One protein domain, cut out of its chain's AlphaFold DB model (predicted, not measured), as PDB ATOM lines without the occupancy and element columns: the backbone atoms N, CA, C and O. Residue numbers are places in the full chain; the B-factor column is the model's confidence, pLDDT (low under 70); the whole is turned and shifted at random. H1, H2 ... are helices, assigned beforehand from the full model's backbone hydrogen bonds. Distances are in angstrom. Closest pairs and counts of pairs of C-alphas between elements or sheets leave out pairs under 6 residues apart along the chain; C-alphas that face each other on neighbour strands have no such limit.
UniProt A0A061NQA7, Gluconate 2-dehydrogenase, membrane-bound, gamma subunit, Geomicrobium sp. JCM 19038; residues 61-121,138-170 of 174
ATOM      1  N   GLU A  61      13.271 -40.281   8.145       61.38
ATOM      2  CA  GLU A  61      13.001 -40.708   9.521       61.38
ATOM      3  C   GLU A  61      14.260 -41.303  10.181       61.38
ATOM      4  O   GLU A  61      14.598 -40.960  11.317       61.38
ATOM      5  N   GLN A  62      15.009 -42.135   9.447       61.31
ATOM      6  CA  GLN A  62      16.255 -42.739   9.930       61.31
ATOM      7  C   GLN A  62      17.354 -41.698  10.182       61.31
ATOM      8  O   GLN A  62      18.026 -41.761  11.213       61.31
ATOM      9  N   LEU A  63      17.503 -40.694   9.307       62.59
ATOM     10  CA  LEU A  63      18.446 -39.586   9.514       62.59
ATOM     11  C   LEU A  63      18.093 -38.763  10.761       62.59
ATOM     12  O   LEU A  63      18.976 -38.361  11.523       62.59
ATOM     13  N   THR A  64      16.801 -38.563  11.021       72.75
ATOM     14  CA  THR A  64      16.333 -37.848  12.218       72.75
ATOM     15  C   THR A  64      16.650 -38.622  13.504       72.75
ATOM     16  O   THR A  64      16.925 -38.012  14.542       72.75
ATOM     17  N   LYS A  65      16.726 -39.956  13.428       80.75
ATOM     18  CA  LYS A  65      17.073 -40.866  14.533       80.75
ATOM     19  C   LYS A  65      18.579 -41.172  14.646       80.75
ATOM     20  O   LYS A  65      18.976 -42.053  15.406       80.75
ATOM     21  N   ALA A  66      19.449 -40.436  13.952       89.81
ATOM     22  CA  ALA A  66      20.893 -40.514  14.179       89.81
ATOM     23  C   ALA A  66      21.319 -39.673  15.403       89.81
ATOM     24  O   ALA A  66      20.885 -38.522  15.564       89.81
ATOM     25  N   ARG A  67      22.182 -40.249  16.258       93.81
ATOM     26  CA  ARG A  67      22.818 -39.570  17.406       93.81
ATOM     27  C   ARG A  67      24.082 -38.830  16.972       93.81
ATOM     28  O   ARG A  67      24.833 -39.325  16.136       93.81
ATOM     29  N   MET A  68      24.333 -37.681  17.585       96.06
ATOM     30  CA  MET A  68      25.453 -36.780  17.319       96.06
ATOM     31  C   MET A  68      26.299 -36.504  18.568       96.06
ATOM     32  O   MET A  68      27.519 -36.398  18.453       96.06
ATOM     33  N   PHE A  69      25.690 -36.398  19.756       97.69
ATOM     34  CA  PHE A  69      26.399 -36.036  20.988       97.69
ATOM     35  C   PHE A  69      26.687 -37.246  21.885       97.69
ATOM     36  O   PHE A  69      27.847 -37.521  22.211       97.69
ATOM     37  N   PHE A  70      25.653 -37.992  22.281       96.56
ATOM     38  CA  PHE A  70      25.802 -39.141  23.170       96.56
ATOM     39  C   PHE A  70      26.439 -40.309  22.425       96.56
ATOM     40  O   PHE A  70      25.794 -40.976  21.617       96.56
ATOM     41  N   LYS A  71      27.703 -40.593  22.741       95.38
ATOM     42  CA  LYS A  71      28.454 -41.718  22.162       95.38
ATOM     43  C   LYS A  71      28.058 -43.041  22.813       95.38
ATOM     44  O   LYS A  71      27.708 -44.003  22.130       95.38
ATOM     45  N   ARG A  72      28.049 -43.059  24.146       94.94
ATOM     46  CA  ARG A  72      27.657 -44.209  24.963       94.94
ATOM     47  C   ARG A  72      26.166 -44.488  24.796       94.94
ATOM     48  O   ARG A  72      25.340 -43.579  24.875       94.94
ATOM     49  N   GLN A  73      25.828 -45.731  24.470       92.12
ATOM     50  CA  GLN A  73      24.441 -46.123  24.215       92.12
ATOM     51  C   GLN A  73      23.638 -46.149  25.515       92.12
ATOM     52  O   GLN A  73      22.454 -45.824  25.511       92.12
ATOM     53  N   GLU A  74      24.292 -46.524  26.608       91.12
ATOM     54  CA  GLU A  74      23.785 -46.505  27.968       91.12
ATOM     55  C   GLU A  74      23.301 -45.106  28.359       91.12
ATOM     56  O   GLU A  74      22.117 -44.963  28.642       91.12
ATOM     57  N   ASP A  75      24.133 -44.068  28.234       94.06
ATOM     58  CA  ASP A  75      23.750 -42.687  28.565       94.06
ATOM     59  C   ASP A  75      22.522 -42.236  27.777       94.06
ATOM     60  O   ASP A  75      21.569 -41.693  28.332       94.06
ATOM     61  N   PHE A  76      22.504 -42.511  26.471       95.75
ATOM     62  CA  PHE A  76      21.366 -42.149  25.637       95.75
ATOM     63  C   PHE A  76      20.084 -42.882  26.048       95.75
ATOM     64  O   PHE A  76      19.003 -42.296  26.016       95.75
ATOM     65  N   ARG A  77      20.178 -44.157  26.451       93.50
ATOM     66  CA  ARG A  77      19.017 -44.896  26.964       93.50
ATOM     67  C   ARG A  77      18.535 -44.312  28.288       93.50
ATOM     68  O   ARG A  77      17.328 -44.196  28.460       93.50
ATOM     69  N   VAL A  78      19.441 -43.922  29.187       94.06
ATOM     70  CA  VAL A  78      19.071 -43.296  30.468       94.06
ATOM     71  C   VAL A  78      18.376 -41.963  30.227       94.06
ATOM     72  O   VAL A  78      17.303 -41.732  30.777       94.06
ATOM     73  N   LEU A  79      18.917 -41.124  29.337       96.06
ATOM     74  CA  LEU A  79      18.237 -39.907  28.895       96.06
ATOM     75  C   LEU A  79      16.848 -40.226  28.326       96.06
ATOM     76  O   LEU A  79      15.881 -39.566  28.689       96.06
ATOM     77  N   SER A  80      16.746 -41.231  27.451       95.00
ATOM     78  CA  SER A  80      15.477 -41.594  26.804       95.00
ATOM     79  C   SER A  80      14.425 -42.032  27.821       95.00
ATOM     80  O   SER A  80      13.290 -41.571  27.770       95.00
ATOM     81  N   ALA A  81      14.811 -42.869  28.783       92.56
ATOM     82  CA  ALA A  81      13.930 -43.311  29.855       92.56
ATOM     83  C   ALA A  81      13.539 -42.157  30.796       92.56
ATOM     84  O   ALA A  81      12.390 -42.072  31.226       92.56
ATOM     85  N   ALA A  82      14.469 -41.240  31.083       93.00
ATOM     86  CA  ALA A  82      14.195 -40.063  31.898       93.00
ATOM     87  C   ALA A  82      13.168 -39.131  31.235       93.00
ATOM     88  O   ALA A  82      12.243 -38.681  31.906       93.00
ATOM     89  N   VAL A  83      13.291 -38.859  29.930       95.62
ATOM     90  CA  VAL A  83      12.328 -37.985  29.236       95.62
ATOM     91  C   VAL A  83      10.970 -38.649  29.033       95.62
ATOM     92  O   VAL A  83       9.961 -37.965  29.164       95.62
ATOM     93  N   GLU A  84      10.922 -39.965  28.806       93.69
ATOM     94  CA  GLU A  84       9.658 -40.714  28.753       93.69
ATOM     95  C   GLU A  84       8.925 -40.660  30.093       93.69
ATOM     96  O   GLU A  84       7.714 -40.513  30.151       93.69
ATOM     97  N   ARG A  85       9.664 -40.707  31.205       91.31
ATOM     98  CA  ARG A  85       9.071 -40.558  32.536       91.31
ATOM     99  C   ARG A  85       8.472 -39.167  32.770       91.31
ATOM    100  O   ARG A  85       7.507 -39.057  33.519       91.31
ATOM    101  N   ILE A  86       9.060 -38.123  32.183       92.62
ATOM    102  CA  ILE A  86       8.566 -36.741  32.296       92.62
ATOM    103  C   ILE A  86       7.314 -36.541  31.438       92.62
ATOM    104  O   ILE A  86       6.375 -35.884  31.883       92.62
ATOM    105  N   PHE A  87       7.307 -37.089  30.222       93.44
ATOM    106  CA  PHE A  87       6.192 -36.986  29.286       93.44
ATOM    107  C   PHE A  87       5.880 -38.373  28.701       93.44
ATOM    108  O   PHE A  87       6.368 -38.703  27.614       93.44
ATOM    109  N   PRO A  88       5.141 -39.205  29.457       94.38
ATOM    110  CA  PRO A  88       4.789 -40.550  29.030       94.38
ATOM    111  C   PRO A  88       3.681 -40.516  27.980       94.38
ATOM    112  O   PRO A  88       2.932 -39.545  27.885       94.38
ATOM    113  N   GLU A  89       3.558 -41.601  27.224       93.88
ATOM    114  CA  GLU A  89       2.378 -41.849  26.396       93.88
ATOM    115  C   GLU A  89       1.107 -41.945  27.255       93.88
ATOM    116  O   GLU A  89       1.097 -42.588  28.311       93.88
ATOM    117  N   ASP A  90       0.038 -41.304  26.790       93.94
ATOM    118  CA  ASP A  90      -1.277 -41.326  27.420       93.94
ATOM    119  C   ASP A  90      -2.401 -41.358  26.367       93.94
ATOM    120  O   ASP A  90      -2.161 -41.353  25.160       93.94
ATOM    121  N   ASP A  91      -3.655 -41.374  26.825       95.25
ATOM    122  CA  ASP A  91      -4.827 -41.378  25.937       95.25
ATOM    123  C   ASP A  91      -4.912 -40.122  25.040       95.25
ATOM    124  O   ASP A  91      -5.662 -40.102  24.061       95.25
ATOM    125  N   SER A  92      -4.168 -39.062  25.373       92.75
ATOM    126  CA  SER A  92      -4.140 -37.797  24.638       92.75
ATOM    127  C   SER A  92      -3.085 -37.787  23.531       92.75
ATOM    128  O   SER A  92      -3.181 -36.956  22.622       92.75
ATOM    129  N   GLY A  93      -2.085 -38.673  23.574       93.50
ATOM    130  CA  GLY A  93      -1.087 -38.750  22.519       93.50
ATOM    131  C   GLY A  93       0.201 -39.511  22.844       93.50
ATOM    132  O   GLY A  93       0.377 -40.072  23.924       93.50
ATOM    133  N   PRO A  94       1.132 -39.521  21.872       96.31
ATOM    134  CA  PRO A  94       2.393 -40.244  21.980       96.31
ATOM    135  C   PRO A  94       3.327 -39.635  23.033       96.31
ATOM    136  O   PRO A  94       3.415 -38.413  23.167       96.31
ATOM    137  N   GLY A  95       4.099 -40.493  23.700       94.69
ATOM    138  CA  GLY A  95       5.124 -40.093  24.665       94.69
ATOM    139  C   GLY A  95       6.380 -39.475  24.041       94.69
ATOM    140  O   GLY A  95       6.560 -39.415  22.818       94.69
ATOM    141  N   ALA A  96       7.298 -39.021  24.896       95.31
ATOM    142  CA  ALA A  96       8.512 -38.304  24.502       95.31
ATOM    143  C   ALA A  96       9.405 -39.090  23.526       95.31
ATOM    144  O   ALA A  96       9.982 -38.516  22.597       95.31
ATOM    145  N   VAL A  97       9.544 -40.401  23.725       94.19
ATOM    146  CA  VAL A  97      10.365 -41.274  22.877       94.19
ATOM    147  C   VAL A  97       9.738 -41.429  21.497       94.19
ATOM    148  O   VAL A  97      10.452 -41.301  20.498       94.19
ATOM    149  N   ALA A  98       8.421 -41.640  21.426       91.88
ATOM    150  CA  ALA A  98       7.689 -41.718  20.162       91.88
ATOM    151  C   ALA A  98       7.775 -40.395  19.377       91.88
ATOM    152  O   ALA A  98       7.938 -40.405  18.158       91.88
ATOM    153  N   LEU A  99       7.794 -39.262  20.085       94.06
ATOM    154  CA  LEU A  99       8.013 -37.924  19.528       94.06
ATOM    155  C   LEU A  99       9.491 -37.589  19.234       94.06
ATOM    156  O   LEU A  99       9.811 -36.455  18.878       94.06
ATOM    157  N   ALA A 100      10.410 -38.550  19.375       95.31
ATOM    158  CA  ALA A 100      11.846 -38.392  19.127       95.31
ATOM    159  C   ALA A 100      12.538 -37.279  19.950       95.31
ATOM    160  O   ALA A 100      13.617 -36.801  19.585       95.31
ATOM    161  N   VAL A 101      11.982 -36.918  21.112       96.44
ATOM    162  CA  VAL A 101      12.553 -35.920  22.034       96.44
ATOM    163  C   VAL A 101      14.008 -36.227  22.434       96.44
ATOM    164  O   VAL A 101      14.822 -35.296  22.410       96.44
ATOM    165  N   PRO A 102      14.419 -37.484  22.725       96.75
ATOM    166  CA  PRO A 102      15.819 -37.778  23.050       96.75
ATOM    167  C   PRO A 102      16.794 -37.369  21.936       96.75
ATOM    168  O   PRO A 102      17.883 -36.860  22.204       96.75
ATOM    169  N   PHE A 103      16.393 -37.546  20.673       96.94
ATOM    170  CA  PHE A 103      17.199 -37.180  19.510       96.94
ATOM    171  C   PHE A 103      17.235 -35.675  19.268       96.94
ATOM    172  O   PHE A 103      18.243 -35.173  18.767       96.94
ATOM    173  N   PHE A 104      16.162 -34.960  19.608       96.38
ATOM    174  CA  PHE A 104      16.167 -33.502  19.604       96.38
ATOM    175  C   PHE A 104      17.172 -32.968  20.630       96.38
ATOM    176  O   PHE A 104      18.041 -32.177  20.266       96.38
ATOM    177  N   ILE A 105      17.116 -33.449  21.877       97.81
ATOM    178  CA  ILE A 105      18.052 -33.046  22.938       97.81
ATOM    179  C   ILE A 105      19.494 -33.351  22.526       97.81
ATOM    180  O   ILE A 105      20.344 -32.469  22.595       97.81
ATOM    181  N   ASP A 106      19.772 -34.562  22.043       98.00
ATOM    182  CA  ASP A 106      21.103 -34.957  21.575       98.00
ATOM    183  C   ASP A 106      21.672 -33.987  20.518       98.00
ATOM    184  O   ASP A 106      22.815 -33.538  20.639       98.00
ATOM    185  N   LYS A 107      20.852 -33.565  19.548       97.19
ATOM    186  CA  LYS A 107      21.248 -32.576  18.532       97.19
ATOM    187  C   LYS A 107      21.448 -31.178  19.119       97.19
ATOM    188  O   LYS A 107      22.404 -30.503  18.747       97.19
ATOM    189  N   GLN A 108      20.603 -30.746  20.059       97.69
ATOM    190  CA  GLN A 108      20.793 -29.466  20.755       97.69
ATOM    191  C   GLN A 108      22.109 -29.440  21.544       97.69
ATOM    192  O   GLN A 108      22.820 -28.435  21.531       97.69
ATOM    193  N   LEU A 109      22.472 -30.553  22.188       98.31
ATOM    194  CA  LEU A 109      23.729 -30.677  22.926       98.31
ATOM    195  C   LEU A 109      24.961 -30.774  22.009       98.31
ATOM    196  O   LEU A 109      26.053 -30.374  22.415       98.31
ATOM    197  N   ALA A 110      24.791 -31.259  20.776       97.88
ATOM    198  CA  ALA A 110      25.818 -31.208  19.734       97.88
ATOM    199  C   ALA A 110      25.969 -29.812  19.093       97.88
ATOM    200  O   ALA A 110      26.995 -29.542  18.470       97.88
ATOM    201  N   GLY A 111      24.961 -28.943  19.218       97.12
ATOM    202  CA  GLY A 111      24.913 -27.613  18.606       97.12
ATOM    203  C   GLY A 111      25.267 -26.460  19.552       97.12
ATOM    204  O   GLY A 111      25.710 -26.656  20.683       97.12
ATOM    205  N   GLU A 112      25.032 -25.225  19.089       98.00
ATOM    206  CA  GLU A 112      25.360 -23.979  19.813       98.00
ATOM    207  C   GLU A 112      24.814 -23.941  21.249       98.00
ATOM    208  O   GLU A 112      25.478 -23.428  22.152       98.00
ATOM    209  N   TYR A 113      23.624 -24.512  21.470       97.50
ATOM    210  CA  TYR A 113      23.009 -24.609  22.795       97.50
ATOM    211  C   TYR A 113      23.886 -25.402  23.772       97.50
ATOM    212  O   TYR A 113      24.176 -24.927  24.874       97.50
ATOM    213  N   GLY A 114      24.356 -26.581  23.357       97.69
ATOM    214  CA  GLY A 114      25.247 -27.422  24.151       97.69
ATOM    215  C   GLY A 114      26.627 -26.813  24.390       97.69
ATOM    216  O   GLY A 114      27.250 -27.107  25.411       97.69
ATOM    217  N   PHE A 115      27.090 -25.965  23.470       97.31
ATOM    218  CA  PHE A 115      28.362 -25.245  23.563       97.31
ATOM    219  C   PHE A 115      28.281 -23.907  24.306       97.31
ATOM    220  O   PHE A 115      29.327 -23.291  24.506       97.31
ATOM    221  N   ASN A 116      27.085 -23.465  24.714       96.44
ATOM    222  CA  ASN A 116      26.854 -22.147  25.317       96.44
ATOM    223  C   ASN A 116      27.364 -20.995  24.429       96.44
ATOM    224  O   ASN A 116      27.831 -19.982  24.935       96.44
ATOM    225  N   SER A 117      27.277 -21.118  23.100       96.38
ATOM    226  CA  SER A 117      27.917 -20.171  22.164       96.38
ATOM    227  C   SER A 117      27.411 -18.725  22.264       96.38
ATOM    228  O   SER A 117      28.047 -17.818  21.738       96.38
ATOM    229  N   ARG A 118      26.262 -18.509  22.912       93.88
ATOM    230  CA  ARG A 118      25.626 -17.194  23.104       93.88
ATOM    231  C   ARG A 118      25.715 -16.687  24.544       93.88
ATOM    232  O   ARG A 118      25.129 -15.659  24.860       93.88
ATOM    233  N   GLU A 119      26.417 -17.409  25.410       90.75
ATOM    234  CA  GLU A 119      26.573 -17.075  26.821       90.75
ATOM    235  C   GLU A 119      28.008 -16.725  27.159       90.75
ATOM    236  O   GLU A 119      28.963 -17.260  26.594       90.75
ATOM    237  N   TYR A 120      28.147 -15.831  28.132       90.56
ATOM    238  CA  TYR A 120      29.435 -15.531  28.723       90.56
ATOM    239  C   TYR A 120      29.852 -16.689  29.635       90.56
ATOM    240  O   TYR A 120      29.183 -16.980  30.623       90.56
ATOM    241  N   MET A 121      30.950 -17.353  29.276       93.31
ATOM    242  CA  MET A 121      31.488 -18.540  29.957       93.31
ATOM    243  C   MET A 121      32.932 -18.317  30.430       93.31
ATOM    244  O   MET A 121      33.688 -19.271  30.609       93.31
ATOM    245  N   MET A 138      30.840 -25.265  33.653       95.12
ATOM    246  CA  MET A 138      30.422 -26.409  32.850       95.12
ATOM    247  C   MET A 138      29.498 -25.959  31.728       95.12
ATOM    248  O   MET A 138      28.482 -25.296  31.954       95.12
ATOM    249  N   ARG A 139      29.807 -26.394  30.510       96.50
ATOM    250  CA  ARG A 139      28.901 -26.216  29.376       96.50
ATOM    251  C   ARG A 139      27.655 -27.067  29.578       96.50
ATOM    252  O   ARG A 139      27.707 -28.128  30.199       96.50
ATOM    253  N   ARG A 140      26.529 -26.677  28.980       96.19
ATOM    254  CA  ARG A 140      25.263 -27.420  29.106       96.19
ATOM    255  C   ARG A 140      25.411 -28.887  28.749       96.19
ATOM    256  O   ARG A 140      24.927 -29.746  29.473       96.19
ATOM    257  N   ARG A 141      26.136 -29.189  27.674       97.62
ATOM    258  CA  ARG A 141      26.416 -30.570  27.262       97.62
ATOM    259  C   ARG A 141      27.123 -31.394  28.351       97.62
ATOM    260  O   ARG A 141      26.848 -32.580  28.489       97.62
ATOM    261  N   GLU A 142      28.001 -30.769  29.136       97.19
ATOM    262  CA  GLU A 142      28.722 -31.412  30.241       97.19
ATOM    263  C   GLU A 142      27.787 -31.625  31.429       97.19
ATOM    264  O   GLU A 142      27.762 -32.720  31.983       97.19
ATOM    265  N   VAL A 143      26.947 -30.634  31.748       96.12
ATOM    266  CA  VAL A 143      25.913 -30.756  32.788       96.12
ATOM    267  C   VAL A 143      24.950 -31.906  32.476       96.12
ATOM    268  O   VAL A 143      24.684 -32.732  33.346       96.12
ATOM    269  N   PHE A 144      24.467 -32.009  31.234       97.12
ATOM    270  CA  PHE A 144      23.580 -33.100  30.815       97.12
ATOM    271  C   PHE A 144      24.270 -34.467  30.891       97.12
ATOM    272  O   PHE A 144      23.693 -35.408  31.429       97.12
ATOM    273  N   LEU A 145      25.505 -34.586  30.393       96.69
ATOM    274  CA  LEU A 145      26.247 -35.849  30.438       96.69
ATOM    275  C   LEU A 145      26.535 -36.293  31.883       96.69
ATOM    276  O   LEU A 145      26.384 -37.473  32.210       96.69
ATOM    277  N   TYR A 146      26.902 -35.345  32.749       96.31
ATOM    278  CA  TYR A 146      27.113 -35.590  34.172       96.31
ATOM    279  C   TYR A 146      25.815 -36.019  34.863       96.31
ATOM    280  O   TYR A 146      25.797 -37.041  35.543       96.31
ATOM    281  N   GLY A 147      24.710 -35.300  34.636       95.19
ATOM    282  CA  GLY A 147      23.407 -35.620  35.219       95.19
ATOM    283  C   GLY A 147      22.900 -37.005  34.812       95.19
ATOM    284  O   GLY A 147      22.509 -37.791  35.668       95.19
ATOM    285  N   VAL A 148      22.988 -37.345  33.523       95.31
ATOM    286  CA  VAL A 148      22.628 -38.678  33.010       95.31
ATOM    287  C   VAL A 148      23.482 -39.774  33.654       95.31
ATOM    288  O   VAL A 148      22.949 -40.793  34.091       95.31
ATOM    289  N   SER A 149      24.793 -39.549  33.771       92.06
ATOM    290  CA  SER A 149      25.690 -40.497  34.441       92.06
ATOM    291  C   SER A 149      25.327 -40.662  35.918       92.06
ATOM    292  O   SER A 149      25.318 -41.780  36.426       92.06
ATOM    293  N   LYS A 150      24.966 -39.567  36.598       93.88
ATOM    294  CA  LYS A 150      24.609 -39.593  38.017       93.88
ATOM    295  C   LYS A 150      23.276 -40.290  38.278       93.88
ATOM    296  O   LYS A 150      23.164 -41.013  39.259       93.88
ATOM    297  N   ILE A 151      22.297 -40.143  37.383       90.81
ATOM    298  CA  ILE A 151      21.040 -40.909  37.440       90.81
ATOM    299  C   ILE A 151      21.331 -42.410  37.379       90.81
ATOM    300  O   ILE A 151      20.745 -43.181  38.137       90.81
ATOM    301  N   GLN A 152      22.235 -42.830  36.490       87.62
ATOM    302  CA  GLN A 152      22.615 -44.236  36.375       87.62
ATOM    303  C   GLN A 152      23.308 -44.752  37.640       87.62
ATOM    304  O   GLN A 152      22.992 -45.855  38.075       87.62
ATOM    305  N   GLU A 153      24.231 -43.971  38.203       88.88
ATOM    306  CA  GLU A 153      24.944 -44.302  39.443       88.88
ATOM    307  C   GLU A 153      23.969 -44.463  40.616       88.88
ATOM    308  O   GLU A 153      23.923 -45.525  41.225       88.88
ATOM    309  N   ILE A 154      23.107 -43.468  40.859       87.75
ATOM    310  CA  ILE A 154      22.124 -43.504  41.956       87.75
ATOM    311  C   ILE A 154      21.179 -44.699  41.803       87.75
ATOM    312  O   ILE A 154      20.914 -45.409  42.767       87.75
ATOM    313  N   ALA A 155      20.705 -44.968  40.584       82.75
ATOM    314  CA  ALA A 155      19.833 -46.111  40.346       82.75
ATOM    315  C   ALA A 155      20.518 -47.454  40.658       82.75
ATOM    316  O   ALA A 155      19.873 -48.364  41.177       82.75
ATOM    317  N   GLN A 156      21.814 -47.581  40.359       82.38
ATOM    318  CA  GLN A 156      22.591 -48.772  40.699       82.38
ATOM    319  C   GLN A 156      22.808 -48.891  42.207       82.38
ATOM    320  O   GLN A 156      22.634 -49.981  42.750       82.38
ATOM    321  N   ASP A 157      23.140 -47.790  42.874       86.12
ATOM    322  CA  ASP A 157      23.427 -47.776  44.308       86.12
ATOM    323  C   ASP A 157      22.182 -48.079  45.152       86.12
ATOM    324  O   ASP A 157      22.245 -48.868  46.095       86.12
ATOM    325  N   GLU A 158      21.032 -47.492  44.811       81.25
ATOM    326  CA  GLU A 158      19.807 -47.615  45.614       81.25
ATOM    327  C   GLU A 158      19.047 -48.923  45.374       81.25
ATOM    328  O   GLU A 158      18.328 -49.404  46.255       81.25
ATOM    329  N   HIS A 159      19.185 -49.510  44.187       74.12
ATOM    330  CA  HIS A 159      18.332 -50.620  43.771       74.12
ATOM    331  C   HIS A 159      19.093 -51.849  43.261       74.12
ATOM    332  O   HIS A 159      18.467 -52.876  43.011       74.12
ATOM    333  N   GLY A 160      20.418 -51.774  43.094       69.06
ATOM    334  CA  GLY A 160      21.233 -52.875  42.570       69.06
ATOM    335  C   GLY A 160      20.933 -53.239  41.110       69.06
ATOM    336  O   GLY A 160      21.413 -54.259  40.617       69.06
ATOM    337  N   GLU A 161      20.144 -52.423  40.408       65.75
ATOM    338  CA  GLU A 161      19.709 -52.647  39.031       65.75
ATOM    339  C   GLU A 161      20.131 -51.479  38.130       65.75
ATOM    340  O   GLU A 161      20.349 -50.353  38.575       65.75
ATOM    341  N   ALA A 162      20.247 -51.724  36.822       67.31
ATOM    342  CA  ALA A 162      20.461 -50.635  35.875       67.31
ATOM    343  C   ALA A 162      19.251 -49.680  35.874       67.31
ATOM    344  O   ALA A 162      18.111 -50.146  35.878       67.31
ATOM    345  N   SER A 163      19.480 -48.360  35.778       60.47
ATOM    346  CA  SER A 163      18.395 -47.355  35.805       60.47
ATOM    347  C   SER A 163      17.274 -47.627  34.800       60.47
ATOM    348  O   SER A 163      16.106 -47.382  35.090       60.47
ATOM    349  N   LEU A 164      17.614 -48.222  33.654       60.47
ATOM    350  CA  LEU A 164      16.676 -48.619  32.607       60.47
ATOM    351  C   LEU A 164      15.615 -49.605  33.104       60.47
ATOM    352  O   LEU A 164      14.446 -49.468  32.754       60.47
ATOM    353  N   THR A 165      16.002 -50.561  33.950       60.44
ATOM    354  CA  THR A 165      15.084 -51.547  34.534       60.44
ATOM    355  C   THR A 165      14.141 -50.891  35.542       60.44
ATOM    356  O   THR A 165      12.964 -51.237  35.628       60.44
ATOM    357  N   LEU A 166      14.621 -49.889  36.277       56.91
ATOM    358  CA  LEU A 166      13.842 -49.208  37.314       56.91
ATOM    359  C   LEU A 166      12.878 -48.173  36.745       56.91
ATOM    360  O   LEU A 166      11.746 -48.053  37.223       56.91
ATOM    361  N   MET A 167      13.309 -47.447  35.714       57.53
ATOM    362  CA  MET A 167      12.481 -46.470  35.011       57.53
ATOM    363  C   MET A 167      11.356 -47.154  34.230       57.53
ATOM    364  O   MET A 167      10.219 -46.696  34.313       57.53
ATOM    365  N   ALA A 168      11.628 -48.296  33.582       59.22
ATOM    366  CA  ALA A 168      10.601 -49.103  32.914       59.22
ATOM    367  C   ALA A 168       9.545 -49.663  33.886       59.22
ATOM    368  O   ALA A 168       8.384 -49.818  33.524       59.22
ATOM    369  N   ASN A 169       9.929 -49.922  35.140       56.44
ATOM    370  CA  ASN A 169       9.047 -50.482  36.168       56.44
ATOM    371  C   ASN A 169       8.411 -49.423  37.089       56.44
ATOM    372  O   ASN A 169       7.794 -49.785  38.091       56.44
ATOM    373  N   ASN A 170       8.568 -48.128  36.789       59.75
ATOM    374  CA  ASN A 170       8.052 -47.011  37.589       59.75
ATOM    375  C   ASN A 170       8.517 -47.013  39.070       59.75
ATOM    376  O   ASN A 170       7.820 -46.504  39.949       59.75
TER     377      ASN A 170
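Overview. This is residues 61 to 121 and 138 to 170 of the 174 residues of the protein "Gluconate 2-dehydrogenase, membrane-bound, gamma subunit" of Geomicrobium sp. JCM 19038 (UniProt A0A061NQA7). One long helix, H5, runs along one side, and H2 packs crosswise on its middle; H6 folds back from the last end of H5 onto H2, and H4 sits at the first end of H5. H3 packs on H2 at a steep tilt, with the short H1 off beyond H3. The printed part has 94 residues with six named helices, H1 to H6 in chain order, and no named strand; its class is all helix, with mostly crossed packing. It is compact, with a radius of gyration of the C-alphas of 14.2 A and spans of 40 by 34 by 22 A.

Arrangement. H5, residues 140 to 159, is the hub, touching four other helices. H2, residues 73 to 86, touches it about perpendicular at 85 degrees, with residues 75 to 79 alone; the closest C-alphas, of Asp 75 and Val 148, are 6.1 A apart. H6, residues 163 to 168, touches H2 at a steep tilt of 38 degrees, the same way, closest at the C-alphas of Val 78 and Leu 164, 6.2 A. H6 also touches H5, about perpendicular at 80 degrees, closest at the C-alphas of Ala 155 and Ser 163, 4.9 A. H4, residues 112 to 115, touches residues 140 to 141 of H5 alone, closest at the C-alphas of Gly 114 and Arg 141, 4.6 A. H3, residues 101 to 110, touches H2 at a steep tilt of 55 degrees, opposite ways, closest at the C-alphas of Ser 80 and Pro 102, 5.4 A. H3 and H5 only just touch, only at their ends, with 3 pairs of C-alphas within 8 A, closest at Leu 109 and Arg 141, 5.1 A. H1, residues 61 to 64, is close to H3 but not clearly touching, 7.4 A between the C-alphas of Thr 64 and Phe 103. Every O i to N i+4 pair is within hydrogen-bond range in H2, H3, H5 and H6; H1 and H4 are too short for such a pair.

Along the chain. H5 is 28.3 A long, from C-alpha 140 at (25.263, -27.420, 29.106) to C-alpha 159 at (18.332, -50.620, 43.771). H2 measures 20.1 A, H3 14.3 A, H6 8.5 A, H1 5.2 A and H4 5.0 A. C-alpha 61 is at (13.001, -40.708, 9.521).

Size, cuts and confidence. The farthest C-alphas, of Asp 91 and Met 121, are 43.1 A apart. Residues 122 to 137 are not printed, and C-alphas 121 and 138 are 8.5 A apart across the cut. H2 to H3 is a long link, residues 87 to 100. Residues 61 to 63 and 160 to 170 have pLDDT under 70.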